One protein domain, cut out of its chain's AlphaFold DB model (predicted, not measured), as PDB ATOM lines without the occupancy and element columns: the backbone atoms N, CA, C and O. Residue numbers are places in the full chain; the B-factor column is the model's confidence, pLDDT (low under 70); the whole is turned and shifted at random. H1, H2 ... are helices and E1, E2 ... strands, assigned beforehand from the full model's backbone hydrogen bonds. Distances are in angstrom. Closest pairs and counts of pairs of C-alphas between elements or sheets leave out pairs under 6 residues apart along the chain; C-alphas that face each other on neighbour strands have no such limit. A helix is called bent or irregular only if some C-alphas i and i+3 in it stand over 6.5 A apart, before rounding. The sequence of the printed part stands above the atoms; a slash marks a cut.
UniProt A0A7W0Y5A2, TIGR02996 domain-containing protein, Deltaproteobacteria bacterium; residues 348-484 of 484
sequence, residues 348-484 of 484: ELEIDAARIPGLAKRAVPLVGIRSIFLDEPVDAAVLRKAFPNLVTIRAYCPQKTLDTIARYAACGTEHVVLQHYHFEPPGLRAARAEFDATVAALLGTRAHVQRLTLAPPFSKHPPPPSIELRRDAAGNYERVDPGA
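What this domain is: This is residues 348 to 484 of the 484 residues of the protein "TIGR02996 domain-containing protein" of Deltaproteobacteria bacterium (UniProt A0A7W0Y5A2). The model is one twisted sheet of seven strands, along which the chain winds in successive strand-and-helix turns from E1 to E5 before a meander, E5 E6 E7, ends it. H3 packs over the sheet near E4, the long H4 runs past the E5 to E7 end and grazes it, and H1 and H2 touch each other towards the E1 end, not on the sheet. The printed part has 137 residues, with four named helices and seven named strands in the order E1 H1 E2 H2 E3 H3 E4 H4 E5 E6 E7; the sheet is mixed, in the order E1 E2 E3 E4 E5 E6 E7, parallel from E1 to E5 and antiparallel from there to E7. The class is mixed, helices and strands, and the whole is compact, with a radius of gyration of the C-alphas of 15.5 A and spans of 47 by 38 by 26 A.

Where its parts are: Find C-alpha 348 at (-18.931, 34.115, -44.219), where E1 begins; it runs to residue 351. H1 follows at residues 353 to 359, then E2 at 371 to 374 and H2 at 380 to 386. E3, residues 392 to 396, is 13.5 A long; H3, residues 401 to 409, is 12.1 A; E4, residues 415 to 419, is 13.3 A. Find C-alpha 425 at (-23.565, 2.427, -38.579): from there H4, the longest helix, runs 27.6 A to residue 443. E5, residues 451 to 455, is 13.4 A long and E6, residues 467 to 471, is 13.5 A. E7, residues 477 to 480, ends at C-alpha 480, at (-2.360, 20.110, -30.895). H4 is irregular, with C-alphas 426 and 429 7.4 A apart; H1 is only just irregular, with C-alphas 354 and 357 6.8 A apart.

How they stand to each other: Begin at edge strand E1, parallel to E2, where N 351 and O 373 are 3.1 A apart, within hydrogen-bond range. Next, look for N 394 and O 372 between parallel E2 and E3, 2.8 A, N 417 and O 393 between parallel E3 and E4, 2.8 A, and N 418 and O 453 between parallel E4 and E5, 2.8 A. The hairpin E5 and E6 is antiparallel, with N 452 and O 469 2.8 A apart; in the hairpin E6 and E7, also antiparallel, N 478 and O 470 are 2.9 A apart. E1 H1 E2, E2 H2 E3, E3 H3 E4 and E4 H4 E5 are strand-helix-strand units, two parallel neighbour strands joined through a helix, each with a right-handed crossover. H3 is on the sheet at a height of 9.8 A and lies over E4; the closest C-alphas of the two are those of Ile 405 and Val 416, 7.2 A apart. H4 only grazes the sheet with residues 435 to 443; its closest C-alpha pair with E7 is Leu 443 and Tyr 477, 5.2 A. H1 and H2 touch, the C-alphas of Leu 359 and Ala 386 being closest at 5.4 A, at a steep tilt of 49 degrees. In H2 and H3 every O i to N i+4 pair is within hydrogen-bond range; H4 has 13 of 15, and H1 has 1 of 3, beside 3 of 4 O i to N i+3 pairs.

The domain as a whole: The two C-alphas farthest apart are those of Ala 363 and Pro 426, 48.6 A. The printed part has no cut and ends at residue 484, the chain's last. The links H1 to E2 and E5 to E6 are long, with 11 residues each. The mean pLDDT of the printed part is 85.7; look for values under 70 at residues 421 to 426, of which 425 and 426 belong to H4, at 459 to 462 and at 481 to 484.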
ATOM      1  N   GLU A 348     -18.815  35.557 -44.071       87.50
ATOM      2  CA  GLU A 348     -18.931  34.115 -44.219       87.50
ATOM      3  C   GLU A 348     -19.875  33.768 -45.358       87.50
ATOM      4  O   GLU A 348     -20.897  34.426 -45.565       87.50
ATOM      5  N   LEU A 349     -19.516  32.723 -46.099       88.31
ATOM      6  CA  LEU A 349     -20.308  32.265 -47.224       88.31
ATOM      7  C   LEU A 349     -20.258  30.745 -47.349       88.31
ATOM      8  O   LEU A 349     -19.184  30.153 -47.425       88.31
ATOM      9  N   GLU A 350     -21.428  30.128 -47.416       86.50
ATOM     10  CA  GLU A 350     -21.595  28.750 -47.870       86.50
ATOM     11  C   GLU A 350     -22.026  28.780 -49.334       86.50
ATOM     12  O   GLU A 350     -22.981  29.479 -49.685       86.50
ATOM     13  N   ILE A 351     -21.267  28.110 -50.204       85.44
ATOM     14  CA  ILE A 351     -21.466  28.221 -51.647       85.44
ATOM     15  C   ILE A 351     -20.995  26.979 -52.402       85.44
ATOM     16  O   ILE A 351     -19.939  26.420 -52.122       85.44
ATOM     17  N   ASP A 352     -21.770  26.624 -53.422       85.12
ATOM     18  CA  ASP A 352     -21.421  25.623 -54.428       85.12
ATOM     19  C   ASP A 352     -20.205  26.079 -55.259       85.12
ATOM     20  O   ASP A 352     -20.173  27.181 -55.833       85.12
ATOM     21  N   ALA A 353     -19.206  25.204 -55.352       87.19
ATOM     22  CA  ALA A 353     -17.990  25.361 -56.137       87.19
ATOM     23  C   ALA A 353     -18.243  25.859 -57.577       87.19
ATOM     24  O   ALA A 353     -17.499  26.708 -58.085       87.19
ATOM     25  N   ALA A 354     -19.323  25.414 -58.227       87.25
ATOM     26  CA  ALA A 354     -19.705  25.792 -59.588       87.25
ATOM     27  C   ALA A 354     -20.060  27.284 -59.738       87.25
ATOM     28  O   ALA A 354     -20.063  27.819 -60.853       87.25
ATOM     29  N   ARG A 355     -20.346  27.988 -58.635       87.19
ATOM     30  CA  ARG A 355     -20.681  29.423 -58.631       87.19
ATOM     31  C   ARG A 355     -19.464  30.328 -58.464       87.19
ATOM     32  O   ARG A 355     -19.506  31.486 -58.887       87.19
ATOM     33  N   ILE A 356     -18.352  29.812 -57.938       90.69
ATOM     34  CA  ILE A 356     -17.125  30.587 -57.709       90.69
ATOM     35  C   ILE A 356     -16.592  31.275 -58.985       90.69
ATOM     36  O   ILE A 356     -16.236  32.457 -58.911       90.69
ATOM     37  N   PRO A 357     -16.596  30.645 -60.182       90.44
ATOM     38  CA  PRO A 357     -16.170  31.320 -61.409       90.44
ATOM     39  C   PRO A 357     -17.010  32.554 -61.775       90.44
ATOM     40  O   PRO A 357     -16.490  33.474 -62.406       90.44
ATOM     41  N   GLY A 358     -18.293  32.593 -61.397       88.69
ATOM     42  CA  GLY A 358     -19.152  33.771 -61.555       88.69
ATOM     43  C   GLY A 358     -18.719  34.911 -60.633       88.69
ATOM     44  O   GLY A 358     -18.576  36.052 -61.075       88.69
ATOM     45  N   LEU A 359     -18.386  34.592 -59.381       91.31
ATOM     46  CA  LEU A 359     -17.898  35.570 -58.402       91.31
ATOM     47  C   LEU A 359     -16.548  36.172 -58.793       91.31
ATOM     48  O   LEU A 359     -16.333  37.372 -58.636       91.31
ATOM     49  N   ALA A 360     -15.668  35.373 -59.397       91.31
ATOM     50  CA  ALA A 360     -14.383  35.835 -59.920       91.31
ATOM     51  C   ALA A 360     -14.507  36.821 -61.106       91.31
ATOM     52  O   ALA A 360     -13.502  37.379 -61.562       91.31
ATOM     53  N   LYS A 361     -15.718  37.037 -61.644       90.81
ATOM     54  CA  LYS A 361     -16.011  38.030 -62.694       90.81
ATOM     55  C   LYS A 361     -16.581  39.340 -62.147       90.81
ATOM     56  O   LYS A 361     -16.788  40.264 -62.931       90.81
ATOM     57  N   ARG A 362     -16.832  39.442 -60.838       90.12
ATOM     58  CA  ARG A 362     -17.324  40.678 -60.220       90.12
ATOM     59  C   ARG A 362     -16.358  41.832 -60.475       90.12
ATOM     60  O   ARG A 362     -15.146  41.669 -60.372       90.12
ATOM     61  N   ALA A 363     -16.915  43.015 -60.736       84.88
ATOM     62  CA  ALA A 363     -16.131  44.246 -60.844       84.88
ATOM     63  C   ALA A 363     -15.437  44.598 -59.517       84.88
ATOM     64  O   ALA A 363     -14.315  45.091 -59.515       84.88
ATOM     65  N   VAL A 364     -16.103  44.309 -58.392       84.94
ATOM     66  CA  VAL A 364     -15.558  44.468 -57.041       84.94
ATOM     67  C   VAL A 364     -15.517  43.091 -56.363       84.94
ATOM     68  O   VAL A 364     -16.589  42.510 -56.129       84.94
ATOM     69  N   PRO A 365     -14.317  42.555 -56.060       87.06
ATOM     70  CA  PRO A 365     -14.158  41.297 -55.333       87.06
ATOM     71  C   PRO A 365     -14.799  41.343 -53.944       87.06
ATOM     72  O   PRO A 365     -14.947  42.411 -53.345       87.06
ATOM     73  N   LEU A 366     -15.144  40.177 -53.400       90.94
ATOM     74  CA  LEU A 366     -15.731  40.061 -52.063       90.94
ATOM     75  C   LEU A 366     -14.623  40.078 -51.001       90.94
ATOM     76  O   LEU A 366     -14.322  39.077 -50.359       90.94
ATOM     77  N   VAL A 367     -13.999  41.246 -50.831       88.81
ATOM     78  CA  VAL A 367     -12.837  41.464 -49.948       88.81
ATOM     79  C   VAL A 367     -13.131  41.275 -48.456       88.81
ATOM     80  O   VAL A 367     -12.201  41.127 -47.669       88.81
ATOM     81  N   GLY A 368     -14.405  41.299 -48.061       89.31
ATOM     82  CA  GLY A 368     -14.831  41.085 -46.678       89.31
ATOM     83  C   GLY A 368     -14.843  39.617 -46.250       89.31
ATOM     84  O   GLY A 368     -14.798  39.341 -45.052       89.31
ATOM     85  N   ILE A 369     -14.881  38.682 -47.205       92.62
ATOM     86  CA  ILE A 369     -14.999  37.255 -46.908       92.62
ATOM     87  C   ILE A 369     -13.667  36.719 -46.396       92.62
ATOM     88  O   ILE A 369     -12.650  36.777 -47.086       92.62
ATOM     89  N   ARG A 370     -13.708  36.155 -45.186       90.62
ATOM     90  CA  ARG A 370     -12.558  35.512 -44.538       90.62
ATOM     91  C   ARG A 370     -12.702  34.003 -44.444       90.62
ATOM     92  O   ARG A 370     -11.685  33.320 -44.343       90.62
ATOM     93  N   SER A 371     -13.932  33.498 -44.481       92.06
ATOM     94  CA  SER A 371     -14.238  32.076 -44.364       92.06
ATOM     95  C   SER A 371     -15.276  31.666 -45.399       92.06
ATOM     96  O   SER A 371     -16.313  32.320 -45.528       92.06
ATOM     97  N   ILE A 372     -15.011  30.578 -46.120       92.38
ATOM     98  CA  ILE A 372     -15.989  29.962 -47.024       92.38
ATOM     99  C   ILE A 372     -16.195  28.493 -46.689       92.38
ATOM    100  O   ILE A 372     -15.294  27.836 -46.168       92.38
ATOM    101  N   PHE A 373     -17.377  27.983 -47.009       90.56
ATOM    102  CA  PHE A 373     -17.641  26.557 -47.101       90.56
ATOM    103  C   PHE A 373     -17.797  26.160 -48.572       90.56
ATOM    104  O   PHE A 373     -18.565  26.805 -49.286       90.56
ATOM    105  N   LEU A 374     -17.063  25.129 -48.999       88.62
ATOM    106  CA  LEU A 374     -17.089  24.559 -50.346       88.62
ATOM    107  C   LEU A 374     -17.497  23.084 -50.295       88.62
ATOM    108  O   LEU A 374     -16.956  22.302 -49.511       88.62
ATOM    109  N   ASP A 375     -18.403  22.700 -51.180       84.44
ATOM    110  CA  ASP A 375     -18.791  21.313 -51.425       84.44
ATOM    111  C   ASP A 375     -17.723  20.537 -52.215       84.44
ATOM    112  O   ASP A 375     -17.432  19.386 -51.885       84.44
ATOM    113  N   GLU A 376     -17.078  21.187 -53.190       85.44
ATOM    114  CA  GLU A 376     -16.016  20.610 -54.020       85.44
ATOM    115  C   GLU A 376     -14.762  21.509 -54.145       85.44
ATOM    116  O   GLU A 376     -14.826  22.729 -53.962       85.44
ATOM    117  N   PRO A 377     -13.584  20.942 -54.489       84.94
ATOM    118  CA  PRO A 377     -12.368  21.724 -54.702       84.94
ATOM    119  C   PRO A 377     -12.435  22.651 -55.920       84.94
ATOM    120  O   PRO A 377     -12.665  22.209 -57.045       84.94
ATOM    121  N   VAL A 378     -12.088  23.925 -55.717       88.94
ATOM    122  CA  VAL A 378     -11.996  24.949 -56.771       88.94
ATOM    123  C   VAL A 378     -10.540  25.336 -57.040       88.94
ATOM    124  O   VAL A 378      -9.678  25.238 -56.167       88.94
ATOM    125  N   ASP A 379     -10.258  25.779 -58.266       90.38
ATOM    126  CA  ASP A 379      -8.951  26.308 -58.648       90.38
ATOM    127  C   ASP A 379      -8.527  27.514 -57.786       90.38
ATOM    128  O   ASP A 379      -9.295  28.449 -57.529       90.38
ATOM    129  N   ALA A 380      -7.262  27.500 -57.368       90.06
ATOM    130  CA  ALA A 380      -6.698  28.469 -56.439       90.06
ATOM    131  C   ALA A 380      -6.688  29.906 -56.986       90.06
ATOM    132  O   ALA A 380      -6.883  30.858 -56.225       90.06
ATOM    133  N   ALA A 381      -6.472  30.084 -58.295       91.69
ATOM    134  CA  ALA A 381      -6.458  31.403 -58.919       91.69
ATOM    135  C   ALA A 381      -7.870  31.998 -58.978       91.69
ATOM    136  O   ALA A 381      -8.047  33.197 -58.745       91.69
ATOM    137  N   VAL A 382      -8.881  31.160 -59.228       93.44
ATOM    138  CA  VAL A 382     -10.289  31.583 -59.211       93.44
ATOM    139  C   VAL A 382     -10.709  31.984 -57.794       93.44
ATOM    140  O   VAL A 382     -11.302  33.052 -57.624       93.44
ATOM    141  N   LEU A 383     -10.336  31.196 -56.777       93.00
ATOM    142  CA  LEU A 383     -10.597  31.519 -55.369       93.00
ATOM    143  C   LEU A 383      -9.946  32.839 -54.948       93.00
ATOM    144  O   LEU A 383     -10.639  33.707 -54.425       93.00
ATOM    145  N   ARG A 384      -8.655  33.043 -55.248       92.19
ATOM    146  CA  ARG A 384      -7.945  34.305 -54.950       92.19
ATOM    147  C   ARG A 384      -8.600  35.516 -55.594       92.19
ATOM    148  O   ARG A 384      -8.656  36.586 -54.995       92.19
ATOM    149  N   LYS A 385      -9.079  35.363 -56.830       93.19
ATOM    150  CA  LYS A 385      -9.732  36.452 -57.554       93.19
ATOM    151  C   LYS A 385     -11.094  36.802 -56.951       93.19
ATOM    152  O   LYS A 385     -11.436  37.979 -56.887       93.19
ATOM    153  N   ALA A 386     -11.866  35.802 -56.524       92.44
ATOM    154  CA  ALA A 386     -13.167  36.011 -55.893       92.44
ATOM    155  C   ALA A 386     -13.043  36.544 -54.451       92.44
ATOM    156  O   ALA A 386     -13.780  37.461 -54.073       92.44
ATOM    157  N   PHE A 387     -12.088  36.007 -53.681       93.88
ATOM    158  CA  PHE A 387     -11.909  36.241 -52.244       93.88
ATOM    159  C   PHE A 387     -10.438  36.561 -51.908       93.88
ATOM    160  O   PHE A 387      -9.689  35.692 -51.460       93.88
ATOM    161  N   PRO A 388      -9.990  37.813 -52.100       91.62
ATOM    162  CA  PRO A 388      -8.580  38.172 -51.915       91.62
ATOM    163  C   PRO A 388      -8.056  38.032 -50.477       91.62
ATOM    164  O   PRO A 388      -6.858  37.857 -50.286       91.62
ATOM    165  N   ASN A 389      -8.943  38.103 -49.478       92.38
ATOM    166  CA  ASN A 389      -8.604  38.086 -48.048       92.38
ATOM    167  C   ASN A 389      -9.053  36.789 -47.350       92.38
ATOM    168  O   ASN A 389      -9.348  36.789 -46.153       92.38
ATOM    169  N   LEU A 390      -9.163  35.696 -48.107       93.25
ATOM    170  CA  LEU A 390      -9.623  34.413 -47.595       93.25
ATOM    171  C   LEU A 390      -8.589  33.798 -46.645       93.25
ATOM    172  O   LEU A 390      -7.454  33.538 -47.036       93.25
ATOM    173  N   VAL A 391      -8.997  33.536 -45.403       93.44
ATOM    174  CA  VAL A 391      -8.139  32.968 -44.351       93.44
ATOM    175  C   VAL A 391      -8.465  31.497 -44.124       93.44
ATOM    176  O   VAL A 391      -7.551  30.680 -43.969       93.44
ATOM    177  N   THR A 392      -9.757  31.162 -44.140       94.81
ATOM    178  CA  THR A 392     -10.269  29.835 -43.802       94.81
ATOM    179  C   THR A 392     -11.078  29.233 -44.948       94.81
ATOM    180  O   THR A 392     -12.020  29.848 -45.449       94.81
ATOM    181  N   ILE A 393     -10.769  27.988 -45.316       94.12
ATOM    182  CA  ILE A 393     -11.612  27.173 -46.200       94.12
ATOM    183  C   ILE A 393     -12.149  25.984 -45.415       94.12
ATOM    184  O   ILE A 393     -11.383  25.172 -44.896       94.12
ATOM    185  N   ARG A 394     -13.474  25.871 -45.351       92.25
ATOM    186  CA  ARG A 394     -14.189  24.705 -44.840       92.25
ATOM    187  C   ARG A 394     -14.636  23.860 -46.030       92.25
ATOM    188  O   ARG A 394     -15.147  24.406 -47.001       92.25
ATOM    189  N   ALA A 395     -14.437  22.552 -45.974       90.06
ATOM    190  CA  ALA A 395     -14.889  21.651 -47.027       90.06
ATOM    191  C   ALA A 395     -15.204  20.266 -46.471       90.06
ATOM    192  O   ALA A 395     -14.729  19.889 -45.394       90.06
ATOM    193  N   TYR A 396     -15.964  19.477 -47.223       86.06
ATOM    194  CA  TYR A 396     -16.058  18.050 -46.938       86.06
ATOM    195  C   TYR A 396     -14.710  17.366 -47.172       86.06
ATOM    196  O   TYR A 396     -13.947  17.762 -48.052       86.06
ATOM    197  N   CYS A 397     -14.400  16.349 -46.367       81.00
ATOM    198  CA  CYS A 397     -13.164  15.584 -46.493       81.00
ATOM    199  C   CYS A 397     -13.180  14.798 -47.819       81.00
ATOM    200  O   CYS A 397     -13.977  13.866 -47.960       81.00
ATOM    201  N   PRO A 398     -12.355  15.174 -48.813       74.19
ATOM    202  CA  PRO A 398     -12.421  14.594 -50.145       74.19
ATOM    203  C   PRO A 398     -11.573  13.320 -50.225       74.19
ATOM    204  O   PRO A 398     -10.660  13.110 -49.438       74.19
ATOM    205  N   GLN A 399     -11.774  12.501 -51.257       72.88
ATOM    206  CA  GLN A 399     -10.939  11.308 -51.475       72.88
ATOM    207  C   GLN A 399      -9.453  11.640 -51.737       72.88
ATOM    208  O   GLN A 399      -8.579  10.812 -51.498       72.88
ATOM    209  N   LYS A 400      -9.151  12.852 -52.228       80.81
ATOM    210  CA  LYS A 400      -7.790  13.338 -52.530       80.81
ATOM    211  C   LYS A 400      -7.365  14.466 -51.585       80.81
ATOM    212  O   LYS A 400      -7.023  15.562 -52.024       80.81
ATOM    213  N   THR A 401      -7.419  14.207 -50.281       84.00
ATOM    214  CA  THR A 401      -7.190  15.204 -49.221       84.00
ATOM    215  C   THR A 401      -5.904  16.014 -49.383       84.00
ATOM    216  O   THR A 401      -5.961  17.241 -49.336       84.00
ATOM    217  N   LEU A 402      -4.756  15.366 -49.615       85.75
ATOM    218  CA  LEU A 402      -3.466  16.059 -49.745       85.75
ATOM    219  C   LEU A 402      -3.437  17.016 -50.946       85.75
ATOM    220  O   LEU A 402      -3.054  18.175 -50.789       85.75
ATOM    221  N   ASP A 403      -3.918  16.572 -52.113       87.25
ATOM    222  CA  ASP A 403      -4.010  17.412 -53.315       87.25
ATOM    223  C   ASP A 403      -4.925  18.620 -53.078       87.25
ATOM    224  O   ASP A 403      -4.598  19.742 -53.469       87.25
ATOM    225  N   THR A 404      -6.069  18.408 -52.424       87.38
ATOM    226  CA  THR A 404      -7.018  19.480 -52.103       87.38
ATOM    227  C   THR A 404      -6.405  20.500 -51.144       87.38
ATOM    228  O   THR A 404      -6.488  21.700 -51.401       87.38
ATOM    229  N   ILE A 405      -5.733  20.049 -50.080       89.50
ATOM    230  CA  ILE A 405      -5.047  20.943 -49.136       89.50
ATOM    231  C   ILE A 405      -3.951  21.737 -49.856       89.50
ATOM    232  O   ILE A 405      -3.844  22.944 -49.646       89.50
ATOM    233  N   ALA A 406      -3.166  21.104 -50.734       88.19
ATOM    234  CA  ALA A 406      -2.136  21.790 -51.509       88.19
ATOM    235  C   ALA A 406      -2.728  22.856 -52.452       88.19
ATOM    236  O   ALA A 406      -2.180  23.956 -52.554       88.19
ATOM    237  N   ARG A 407      -3.872  22.583 -53.098       88.94
ATOM    238  CA  ARG A 407      -4.594  23.577 -53.920       88.94
ATOM    239  C   ARG A 407      -5.084  24.760 -53.090       88.94
ATOM    240  O   ARG A 407      -4.896  25.903 -53.493       88.94
ATOM    241  N   TYR A 408      -5.675  24.504 -51.928       91.19
ATOM    242  CA  TYR A 408      -6.144  25.561 -51.032       91.19
ATOM    243  C   TYR A 408      -4.982  26.373 -50.445       91.19
ATOM    244  O   TYR A 408      -5.027  27.600 -50.432       91.19
ATOM    245  N   ALA A 409      -3.874  25.735 -50.075       89.12
ATOM    246  CA  ALA A 409      -2.651  26.443 -49.699       89.12
ATOM    247  C   ALA A 409      -2.152  27.364 -50.822       89.12
ATOM    248  O   ALA A 409      -1.770  28.511 -50.582       89.12
ATOM    249  N   ALA A 410      -2.229  26.901 -52.072       89.94
ATOM    250  CA  ALA A 410      -1.886  27.696 -53.242       89.94
ATOM    251  C   ALA A 410      -2.840  28.874 -53.489       89.94
ATOM    252  O   ALA A 410      -2.526  29.703 -54.337       89.94
ATOM    253  N   CYS A 411      -3.961  29.001 -52.763       88.56
ATOM    254  CA  CYS A 411      -4.796  30.204 -52.766       88.56
ATOM    255  C   CYS A 411      -4.409  31.200 -51.654       88.56
ATOM    256  O   CYS A 411      -4.876  32.333 -51.675       88.56
ATOM    257  N   GLY A 412      -3.466  30.854 -50.768       88.31
ATOM    258  CA  GLY A 412      -3.002  31.712 -49.670       88.31
ATOM    259  C   GLY A 412      -3.800  31.573 -48.371       88.31
ATOM    260  O   GLY A 412      -3.606  32.379 -47.470       88.31
ATOM    261  N   THR A 413      -4.675  30.567 -48.263       92.31
ATOM    262  CA  THR A 413      -5.419  30.296 -47.026       92.31
ATOM    263  C   THR A 413      -4.463  29.849 -45.915       92.31
ATOM    264  O   THR A 413      -3.526  29.081 -46.149       92.31
ATOM    265  N   GLU A 414      -4.714  30.293 -44.687       93.81
ATOM    266  CA  GLU A 414      -3.901  29.923 -43.522       93.81
ATOM    267  C   GLU A 414      -4.483  28.717 -42.778       93.81
ATOM    268  O   GLU A 414      -3.742  27.954 -42.153       93.81
ATOM    269  N   HIS A 415      -5.801  28.526 -42.874       95.69
ATOM    270  CA  HIS A 415      -6.538  27.490 -42.164       95.69
ATOM    271  C   HIS A 415      -7.450  26.700 -43.105       95.69
ATOM    272  O   HIS A 415      -8.257  27.270 -43.834       95.69
ATOM    273  N   VAL A 416      -7.360  25.373 -43.060       94.50
ATOM    274  CA  VAL A 416      -8.312  24.481 -43.737       94.50
ATOM    275  C   VAL A 416      -9.060  23.655 -42.695       94.50
ATOM    276  O   VAL A 416      -8.459  23.127 -41.761       94.50
ATOM    277  N   VAL A 417     -10.375  23.534 -42.846       93.06
ATOM    278  CA  VAL A 417     -11.233  22.693 -42.007       93.06
ATOM    279  C   VAL A 417     -11.870  21.630 -42.890       93.06
ATOM    280  O   VAL A 417     -12.621  21.962 -43.804       93.06
ATOM    281  N   LEU A 418     -11.593  20.359 -42.616       90.62
ATOM    282  CA  LEU A 418     -12.186  19.236 -43.334       90.62
ATOM    283  C   LEU A 418     -13.204  18.529 -42.450       90.62
ATOM    284  O   LEU A 418     -12.899  18.132 -41.324       90.62
ATOM    285  N   GLN A 419     -14.415  18.371 -42.972       86.25
ATOM    286  CA  GLN A 419     -15.524  17.741 -42.272       86.25
ATOM    287  C   GLN A 419     -15.892  16.413 -42.930       86.25
ATOM    288  O   GLN A 419     -16.113  16.352 -44.137       86.25
ATOM    289  N   HIS A 420     -15.993  15.338 -42.152       77.69
ATOM    290  CA  HIS A 420     -16.632  14.115 -42.632       77.69
ATOM    291  C   HIS A 420     -18.150  14.211 -42.466       77.69
ATOM    292  O   HIS A 420     -18.642  14.592 -41.404       77.69
ATOM    293  N   TYR A 421     -18.890  13.850 -43.516       66.50
ATOM    294  CA  TYR A 421     -20.346  13.753 -43.450       66.50
ATOM    295  C   TYR A 421     -20.779  12.657 -42.461       66.50
ATOM    296  O   TYR A 421     -20.054  11.693 -42.213       66.50
ATOM    297  N   HIS A 422     -21.973  12.811 -41.890       64.62
ATOM    298  CA  HIS A 422     -22.583  11.846 -40.976       64.62
ATOM    299  C   HIS A 422     -22.801  10.490 -41.672       64.62
ATOM    300  O   HIS A 422     -23.523  10.419 -42.667       64.62
ATOM    301  N   PHE A 423     -22.235   9.408 -41.128       62.41
ATOM    302  CA  PHE A 423     -22.410   8.051 -41.661       62.41
ATOM    303  C   PHE A 423     -23.257   7.190 -40.721       62.41
ATOM    304  O   PHE A 423     -23.011   7.125 -39.514       62.41
ATOM    305  N   GLU A 424     -24.240   6.486 -41.289       60.91
ATOM    306  CA  GLU A 424     -24.970   5.435 -40.581       60.91
ATOM    307  C   GLU A 424     -24.047   4.251 -40.206       60.91
ATOM    308  O   GLU A 424     -22.991   4.047 -40.819       60.91
ATOM    309  N   PRO A 425     -24.425   3.441 -39.195       57.28
ATOM    310  CA  PRO A 425     -23.565   2.427 -38.579       57.28
ATOM    311  C   PRO A 425     -22.834   1.434 -39.507       57.28
ATOM    312  O   PRO A 425     -21.729   1.038 -39.127       57.28
ATOM    313  N   PRO A 426     -23.344   1.032 -40.692       61.84
ATOM    314  CA  PRO A 426     -22.604   0.114 -41.562       61.84
ATOM    315  C   PRO A 426     -21.302   0.714 -42.125       61.84
ATOM    316  O   PRO A 426     -20.345  -0.023 -42.341       61.84
ATOM    317  N   GLY A 427     -21.238   2.038 -42.327       71.56
ATOM    318  CA  GLY A 427     -20.085   2.727 -42.931       71.56
ATOM    319  C   GLY A 427     -19.098   3.336 -41.930       71.56
ATOM    320  O   GLY A 427     -17.973   3.671 -42.291       71.56
ATOM    321  N   LEU A 428     -19.483   3.456 -40.654       78.38
ATOM    322  CA  LEU A 428     -18.729   4.249 -39.678       78.38
ATOM    323  C   LEU A 428     -17.343   3.672 -39.347       78.38
ATOM    324  O   LEU A 428     -16.394   4.431 -39.171       78.38
ATOM    325  N   ARG A 429     -17.201   2.340 -39.261       79.50
ATOM    326  CA  ARG A 429     -15.894   1.710 -38.975       79.50
ATOM    327  C   ARG A 429     -14.897   1.930 -40.112       79.50
ATOM    328  O   ARG A 429     -13.748   2.257 -39.837       79.50
ATOM    329  N   ALA A 430     -15.345   1.774 -41.358       79.31
ATOM    330  CA  ALA A 430     -14.523   2.029 -42.539       79.31
ATOM    331  C   ALA A 430     -14.132   3.511 -42.615       79.31
ATOM    332  O   ALA A 430     -12.947   3.821 -42.684       79.31
ATOM    333  N   ALA A 431     -15.102   4.418 -42.445       79.19
ATOM    334  CA  ALA A 431     -14.849   5.857 -42.405       79.19
ATOM    335  C   ALA A 431     -13.866   6.250 -41.289       79.19
ATOM    336  O   ALA A 431     -13.040   7.141 -41.472       79.19
ATOM    337  N   ARG A 432     -13.918   5.582 -40.127       83.50
ATOM    338  CA  ARG A 432     -12.966   5.833 -39.040       83.50
ATOM    339  C   ARG A 432     -11.550   5.383 -39.394       83.50
ATOM    340  O   ARG A 432     -10.615   6.134 -39.145       83.50
ATOM    341  N   ALA A 433     -11.402   4.203 -39.993       83.44
ATOM    342  CA  ALA A 433     -10.106   3.720 -40.459       83.44
ATOM    343  C   ALA A 433      -9.515   4.639 -41.545       83.44
ATOM    344  O   ALA A 433      -8.334   4.973 -41.486       83.44
ATOM    345  N   GLU A 434     -10.339   5.107 -42.488       82.81
ATOM    346  CA  GLU A 434      -9.942   6.089 -43.508       82.81
ATOM    347  C   GLU A 434      -9.539   7.436 -42.892       82.81
ATOM    348  O   GLU A 434      -8.538   8.033 -43.296       82.81
ATOM    349  N   PHE A 435     -10.278   7.906 -41.884       86.75
ATOM    350  CA  PHE A 435      -9.951   9.122 -41.142       86.75
ATOM    351  C   PHE A 435      -8.601   9.004 -40.425       86.75
ATOM    352  O   PHE A 435      -7.739   9.863 -40.602       86.75
ATOM    353  N   ASP A 436      -8.387   7.935 -39.655       87.38
ATOM    354  CA  ASP A 436      -7.142   7.732 -38.911       87.38
ATOM    355  C   ASP A 436      -5.944   7.570 -39.877       87.38
ATOM    356  O   ASP A 436      -4.874   8.136 -39.637       87.38
ATOM    357  N   ALA A 437      -6.137   6.900 -41.023       87.50
ATOM    358  CA  ALA A 437      -5.136   6.819 -42.090       87.50
ATOM    359  C   ALA A 437      -4.827   8.193 -42.713       87.50
ATOM    360  O   ALA A 437      -3.664   8.511 -42.961       87.50
ATOM    361  N   THR A 438      -5.846   9.032 -42.919       87.44
ATOM    362  CA  THR A 438      -5.682  10.405 -43.423       87.44
ATOM    363  C   THR A 438      -4.884  11.262 -42.439       87.44
ATOM    364  O   THR A 438      -3.962  11.966 -42.846       87.44
ATOM    365  N   VAL A 439      -5.187  11.174 -41.139       89.38
ATOM    366  CA  VAL A 439      -4.444  11.878 -40.081       89.38
ATOM    367  C   VAL A 439      -2.980  11.433 -40.054       89.38
ATOM    368  O   VAL A 439      -2.088  12.279 -40.015       89.38
ATOM    369  N   ALA A 440      -2.719  10.125 -40.121       90.19
ATOM    370  CA  ALA A 440      -1.360   9.587 -40.147       90.19
ATOM    371  C   ALA A 440      -0.578  10.045 -41.390       90.19
ATOM    372  O   ALA A 440       0.576  10.455 -41.272       90.19
ATOM    373  N   ALA A 441      -1.216  10.036 -42.566       89.50
ATOM    374  CA  ALA A 441      -0.617  10.541 -43.796       89.50
ATOM    375  C   ALA A 441      -0.251  12.027 -43.673       89.50
ATOM    376  O   ALA A 441       0.850  12.413 -44.043       89.50
ATOM    377  N   LEU A 442      -1.132  12.851 -43.101       90.69
ATOM    378  CA  LEU A 442      -0.881  14.280 -42.907       90.69
ATOM    379  C   LEU A 442       0.302  14.546 -41.968       90.69
ATOM    380  O   LEU A 442       1.176  15.335 -42.318       90.69
ATOM    381  N   LEU A 443       0.377  13.852 -40.829       91.75
ATOM    382  CA  LEU A 443       1.510  13.951 -39.896       91.75
ATOM    383  C   LEU A 443       2.847  13.540 -40.539       91.75
ATOM    384  O   LEU A 443       3.896  14.049 -40.159       91.75
ATOM    385  N   GLY A 444       2.816  12.648 -41.533       88.81
ATOM    386  CA  GLY A 444       3.991  12.229 -42.300       88.81
ATOM    387  C   GLY A 444       4.371  13.146 -43.471       88.81
ATOM    388  O   GLY A 444       5.273  12.801 -44.233       88.81
ATOM    389  N   THR A 445       3.695  14.284 -43.658       89.69
ATOM    390  CA  THR A 445       3.925  15.197 -44.795       89.69
ATOM    391  C   THR A 445       4.375  16.587 -44.360       89.69
ATOM    392  O   THR A 445       4.177  17.003 -43.218       89.69
ATOM    393  N   ARG A 446       4.964  17.345 -45.297       90.62
ATOM    394  CA  ARG A 446       5.215  18.773 -45.078       90.62
ATOM    395  C   ARG A 446       3.906  19.550 -45.084       90.62
ATOM    396  O   ARG A 446       3.056  19.370 -45.953       90.62
ATOM    397  N   ALA A 447       3.786  20.465 -44.135       88.38
ATOM    398  CA  ALA A 447       2.626  21.306 -43.969       88.38
ATOM    399  C   ALA A 447       2.480  22.304 -45.123       88.38
ATOM    400  O   ALA A 447       3.387  23.081 -45.438       88.38
ATOM    401  N   HIS A 448       1.293  22.301 -45.721       90.06
ATOM    402  CA  HIS A 448       0.915  23.203 -46.805       90.06
ATOM    403  C   HIS A 448       0.244  24.482 -46.282       90.06
ATOM    404  O   HIS A 448       0.445  25.549 -46.854       90.06
ATOM    405  N   VAL A 449      -0.507  24.390 -45.181       93.50
ATOM    406  CA  VAL A 449      -1.172  25.520 -44.509       93.50
ATOM    407  C   VAL A 449      -0.697  25.638 -43.061       93.50
ATOM    408  O   VAL A 449      -0.076  24.715 -42.536       93.50
ATOM    409  N   GLN A 450      -0.952  26.774 -42.407       93.31
ATOM    410  CA  GLN A 450      -0.520  26.978 -41.019       93.31
ATOM    411  C   GLN A 450      -1.311  26.110 -40.039       93.31
ATOM    412  O   GLN A 450      -0.753  25.597 -39.069       93.31
ATOM    413  N   ARG A 451      -2.613  25.947 -40.291       95.62
ATOM    414  CA  ARG A 451      -3.530  25.202 -39.431       95.62
ATOM    415  C   ARG A 451      -4.431  24.298 -40.261       95.62
ATOM    416  O   ARG A 451      -4.965  24.712 -41.289       95.62
ATOM    417  N   LEU A 452      -4.655  23.082 -39.783       94.50
ATOM    418  CA  LEU A 452      -5.614  22.140 -40.344       94.50
ATOM    419  C   LEU A 452      -6.503  21.606 -39.219       94.50
ATOM    420  O   LEU A 452      -6.006  21.177 -38.183       94.50
ATOM    421  N   THR A 453      -7.817  21.624 -39.417       93.81
ATOM    422  CA  THR A 453      -8.780  21.039 -38.478       93.81
ATOM    423  C   THR A 453      -9.534  19.920 -39.171       93.81
ATOM    424  O   THR A 453     -10.088  20.119 -40.248       93.81
ATOM    425  N   LEU A 454      -9.567  18.743 -38.556       91.00
ATOM    426  CA  LEU A 454     -10.193  17.546 -39.107       91.00
ATOM    427  C   LEU A 454     -11.315  17.099 -38.172       91.00
ATOM    428  O   LEU A 454     -11.051  16.668 -37.046       91.00
ATOM    429  N   ALA A 455     -12.564  17.196 -38.624       88.44
ATOM    430  CA  ALA A 455     -13.696  16.674 -37.868       88.44
ATOM    431  C   ALA A 455     -13.844  15.165 -38.141       88.44
ATOM    432  O   ALA A 455     -13.975  14.775 -39.306       88.44
ATOM    433  N   PRO A 456     -13.818  14.304 -37.106       84.19
ATOM    434  CA  PRO A 456     -13.952  12.864 -37.290       84.19
ATOM    435  C   PRO A 456     -15.357  12.495 -37.787       84.19
ATOM    436  O   PRO A 456     -16.315  13.192 -37.453       84.19
ATOM    437  N   PRO A 457     -15.523  11.375 -38.513       83.94
ATOM    438  CA  PRO A 457     -16.849  10.852 -38.825       83.94
ATOM    439  C   PRO A 457     -17.571  10.432 -37.536       83.94
ATOM    440  O   PRO A 457     -16.963   9.865 -36.621       83.94
ATOM    441  N   PHE A 458     -18.876  10.693 -37.458       77.88
ATOM    442  CA  PHE A 458     -19.701  10.395 -36.287       77.88
ATOM    443  C   PHE A 458     -21.108   9.935 -36.681       77.88
ATOM    444  O   PHE A 458     -21.599  10.253 -37.761       77.88
ATOM    445  N   SER A 459     -21.748   9.188 -35.777       69.19
ATOM    446  CA  SER A 459     -23.139   8.721 -35.902       69.19
ATOM    447  C   SER A 459     -24.039   9.156 -34.738       69.19
ATOM    448  O   SER A 459     -25.198   8.754 -34.662       69.19
ATOM    449  N   LYS A 460     -23.494   9.918 -33.776       65.06
ATOM    450  CA  LYS A 460     -24.185  10.358 -32.554       65.06
ATOM    451  C   LYS A 460     -23.844  11.810 -32.232       65.06
ATOM    452  O   LYS A 460     -22.724  12.248 -32.481       65.06
ATOM    453  N   HIS A 461     -24.804  12.516 -31.635       66.19
ATOM    454  CA  HIS A 461     -24.618  13.856 -31.081       66.19
ATOM    455  C   HIS A 461     -24.398  13.803 -29.555       66.19
ATOM    456  O   HIS A 461     -25.101  13.043 -28.884       66.19
ATOM    457  N   PRO A 462     -23.485  14.622 -28.996       68.38
ATOM    458  CA  PRO A 462     -22.568  15.517 -29.706       68.38
ATOM    459  C   PRO A 462     -21.428  14.748 -30.411       68.38
ATOM    460  O   PRO A 462     -21.057  13.659 -29.965       68.38
ATOM    461  N   PRO A 463     -20.885  15.286 -31.520       74.44
ATOM    462  CA  PRO A 463     -19.778  14.661 -32.236       74.44
ATOM    463  C   PRO A 463     -18.492  14.650 -31.384       74.44
ATOM    464  O   PRO A 463     -18.345  15.482 -30.484       74.44
ATOM    465  N   PRO A 464     -17.536  13.744 -31.664       79.88
ATOM    466  CA  PRO A 464     -16.230  13.776 -31.019       79.88
ATOM    467  C   PRO A 464     -15.486  15.081 -31.352       79.88
ATOM    468  O   PRO A 464     -15.744  15.682 -32.400       79.88
ATOM    469  N   PRO A 465     -14.532  15.509 -30.506       83.50
ATOM    470  CA  PRO A 465     -13.739  16.700 -30.784       83.50
ATOM    471  C   PRO A 465     -12.947  16.544 -32.087       83.50
ATOM    472  O   PRO A 465     -12.489  15.452 -32.437       83.50
ATOM    473  N   SER A 466     -12.786  17.657 -32.803       89.00
ATOM    474  CA  SER A 466     -11.947  17.714 -34.001       89.00
ATOM    475  C   SER A 466     -10.466  17.592 -33.638       89.00
ATOM    476  O   SER A 466     -10.054  17.984 -32.548       89.00
ATOM    477  N   ILE A 467      -9.659  17.069 -34.562       90.50
ATOM    478  CA  ILE A 467      -8.198  17.054 -34.444       90.50
ATOM    479  C   ILE A 467      -7.658  18.345 -35.053       90.50
ATOM    480  O   ILE A 467      -7.984  18.665 -36.196       90.50
ATOM    481  N   GLU A 468      -6.824  19.070 -34.313       93.44
ATOM    482  CA  GLU A 468      -6.098  20.231 -34.824       93.44
ATOM    483  C   GLU A 468      -4.641  19.850 -35.103       93.44
ATOM    484  O   GLU A 468      -3.955  19.301 -34.241       93.44
ATOM    485  N   LEU A 469      -4.180  20.135 -36.320       94.06
ATOM    486  CA  LEU A 469      -2.783  20.033 -36.721       94.06
ATOM    487  C   LEU A 469      -2.248  21.439 -37.011       94.06
ATOM    488  O   LEU A 469      -2.896  22.221 -37.714       94.06
ATOM    489  N   ARG A 470      -1.062  21.767 -36.497       94.44
ATOM    490  CA  ARG A 470      -0.383  23.042 -36.756       94.44
ATOM    491  C   ARG A 470       0.966  22.816 -37.405       94.44
ATOM    492  O   ARG A 470       1.625  21.817 -37.153       94.44
ATOM    493  N   ARG A 471       1.352  23.761 -38.254       93.75
ATOM    494  CA  ARG A 471       2.674  23.790 -38.862       93.75
ATOM    495  C   ARG A 471       3.717  24.217 -37.829       93.75
ATOM    496  O   ARG A 471       3.616  25.317 -37.290       93.75
ATOM    497  N   ASP A 472       4.716  23.376 -37.604       92.81
ATOM    498  CA  ASP A 472       5.881  23.696 -36.780       92.81
ATOM    499  C   ASP A 472       6.891  24.596 -37.535       92.81
ATOM    500  O   ASP A 472       6.745  24.906 -38.726       92.81
ATOM    501  N   ALA A 473       7.959  25.010 -36.847       90.75
ATOM    502  CA  ALA A 473       9.035  25.803 -37.448       90.75
ATOM    503  C   ALA A 473       9.825  25.043 -38.536       90.75
ATOM    504  O   ALA A 473      10.404  25.668 -39.426       90.75
ATOM    505  N   ALA A 474       9.836  23.707 -38.492       90.44
ATOM    506  CA  ALA A 474      10.469  22.849 -39.494       90.44
ATOM    507  C   ALA A 474       9.589  22.640 -40.747       90.44
ATOM    508  O   ALA A 474      10.064  22.142 -41.771       90.44
ATOM    509  N   GLY A 475       8.328  23.077 -40.705       90.56
ATOM    510  CA  GLY A 475       7.349  22.926 -41.768       90.56
ATOM    511  C   GLY A 475       6.618  21.584 -41.785       90.56
ATOM    512  O   GLY A 475       6.105  21.230 -42.844       90.56
ATOM    513  N   ASN A 476       6.554  20.852 -40.673       93.50
ATOM    514  CA  ASN A 476       5.770  19.623 -40.519       93.50
ATOM    515  C   ASN A 476       4.470  19.897 -39.756       93.50
ATOM    516  O   ASN A 476       4.337  20.926 -39.095       93.50
ATOM    517  N   TYR A 477       3.503  18.986 -39.862       93.75
ATOM    518  CA  TYR A 477       2.303  19.041 -39.032       93.75
ATOM    519  C   TYR A 477       2.541  18.373 -37.678       93.75
ATOM    520  O   TYR A 477       2.929  17.211 -37.615       93.75
ATOM    521  N   GLU A 478       2.193  19.075 -36.607       93.75
ATOM    522  CA  GLU A 478       2.134  18.545 -35.249       93.75
ATOM    523  C   GLU A 478       0.699  18.597 -34.733       93.75
ATOM    524  O   GLU A 478      -0.051  19.539 -35.010       93.75
ATOM    525  N   ARG A 479       0.299  17.570 -33.982       92.38
ATOM    526  CA  ARG A 479      -1.024  17.527 -33.361       92.38
ATOM    527  C   ARG A 479      -1.052  18.441 -32.143       92.38
ATOM    528  O   ARG A 479      -0.184  18.353 -31.283       92.38
ATOM    529  N   VAL A 480      -2.086  19.269 -32.058       88.75
ATOM    530  CA  VAL A 480      -2.360  20.110 -30.895       88.75
ATOM    531  C   VAL A 480      -3.491  19.466 -30.110       88.75
ATOM    532  O   VAL A 480      -4.586  19.268 -30.641       88.75
ATOM    533  N   ASP A 481      -3.225  19.108 -28.858       69.81
ATOM    534  CA  ASP A 481      -4.278  18.609 -27.984       69.81
ATOM    535  C   ASP A 481      -5.189  19.769 -27.550       69.81
ATOM    536  O   ASP A 481      -4.698  20.849 -27.207       69.81
ATOM    537  N   PRO A 482      -6.523  19.581 -27.567       53.12
ATOM    538  CA  PRO A 482      -7.462  20.601 -27.124       53.12
ATOM    539  C   PRO A 482      -7.352  20.755 -25.599       53.12
ATOM    540  O   PRO A 482      -8.059  20.086 -24.849       53.12
ATOM    541  N   GLY A 483      -6.429  21.605 -25.142       49.53
ATOM    542  CA  GLY A 483      -6.206  21.890 -23.721       49.53
ATOM    543  C   GLY A 483      -4.790  22.307 -23.301       49.53
ATOM    544  O   GLY A 483      -4.585  22.464 -22.100       49.53
ATOM    545  N   ALA A 484      -3.840  22.468 -24.231       34.62
ATOM    546  CA  ALA A 484      -2.484  22.959 -23.941       34.62
ATOM    547  C   ALA A 484      -2.335  24.472 -24.153       34.62
ATOM    548  O   ALA A 484      -2.855  24.980 -25.178       34.62
TER     549      ALA A 484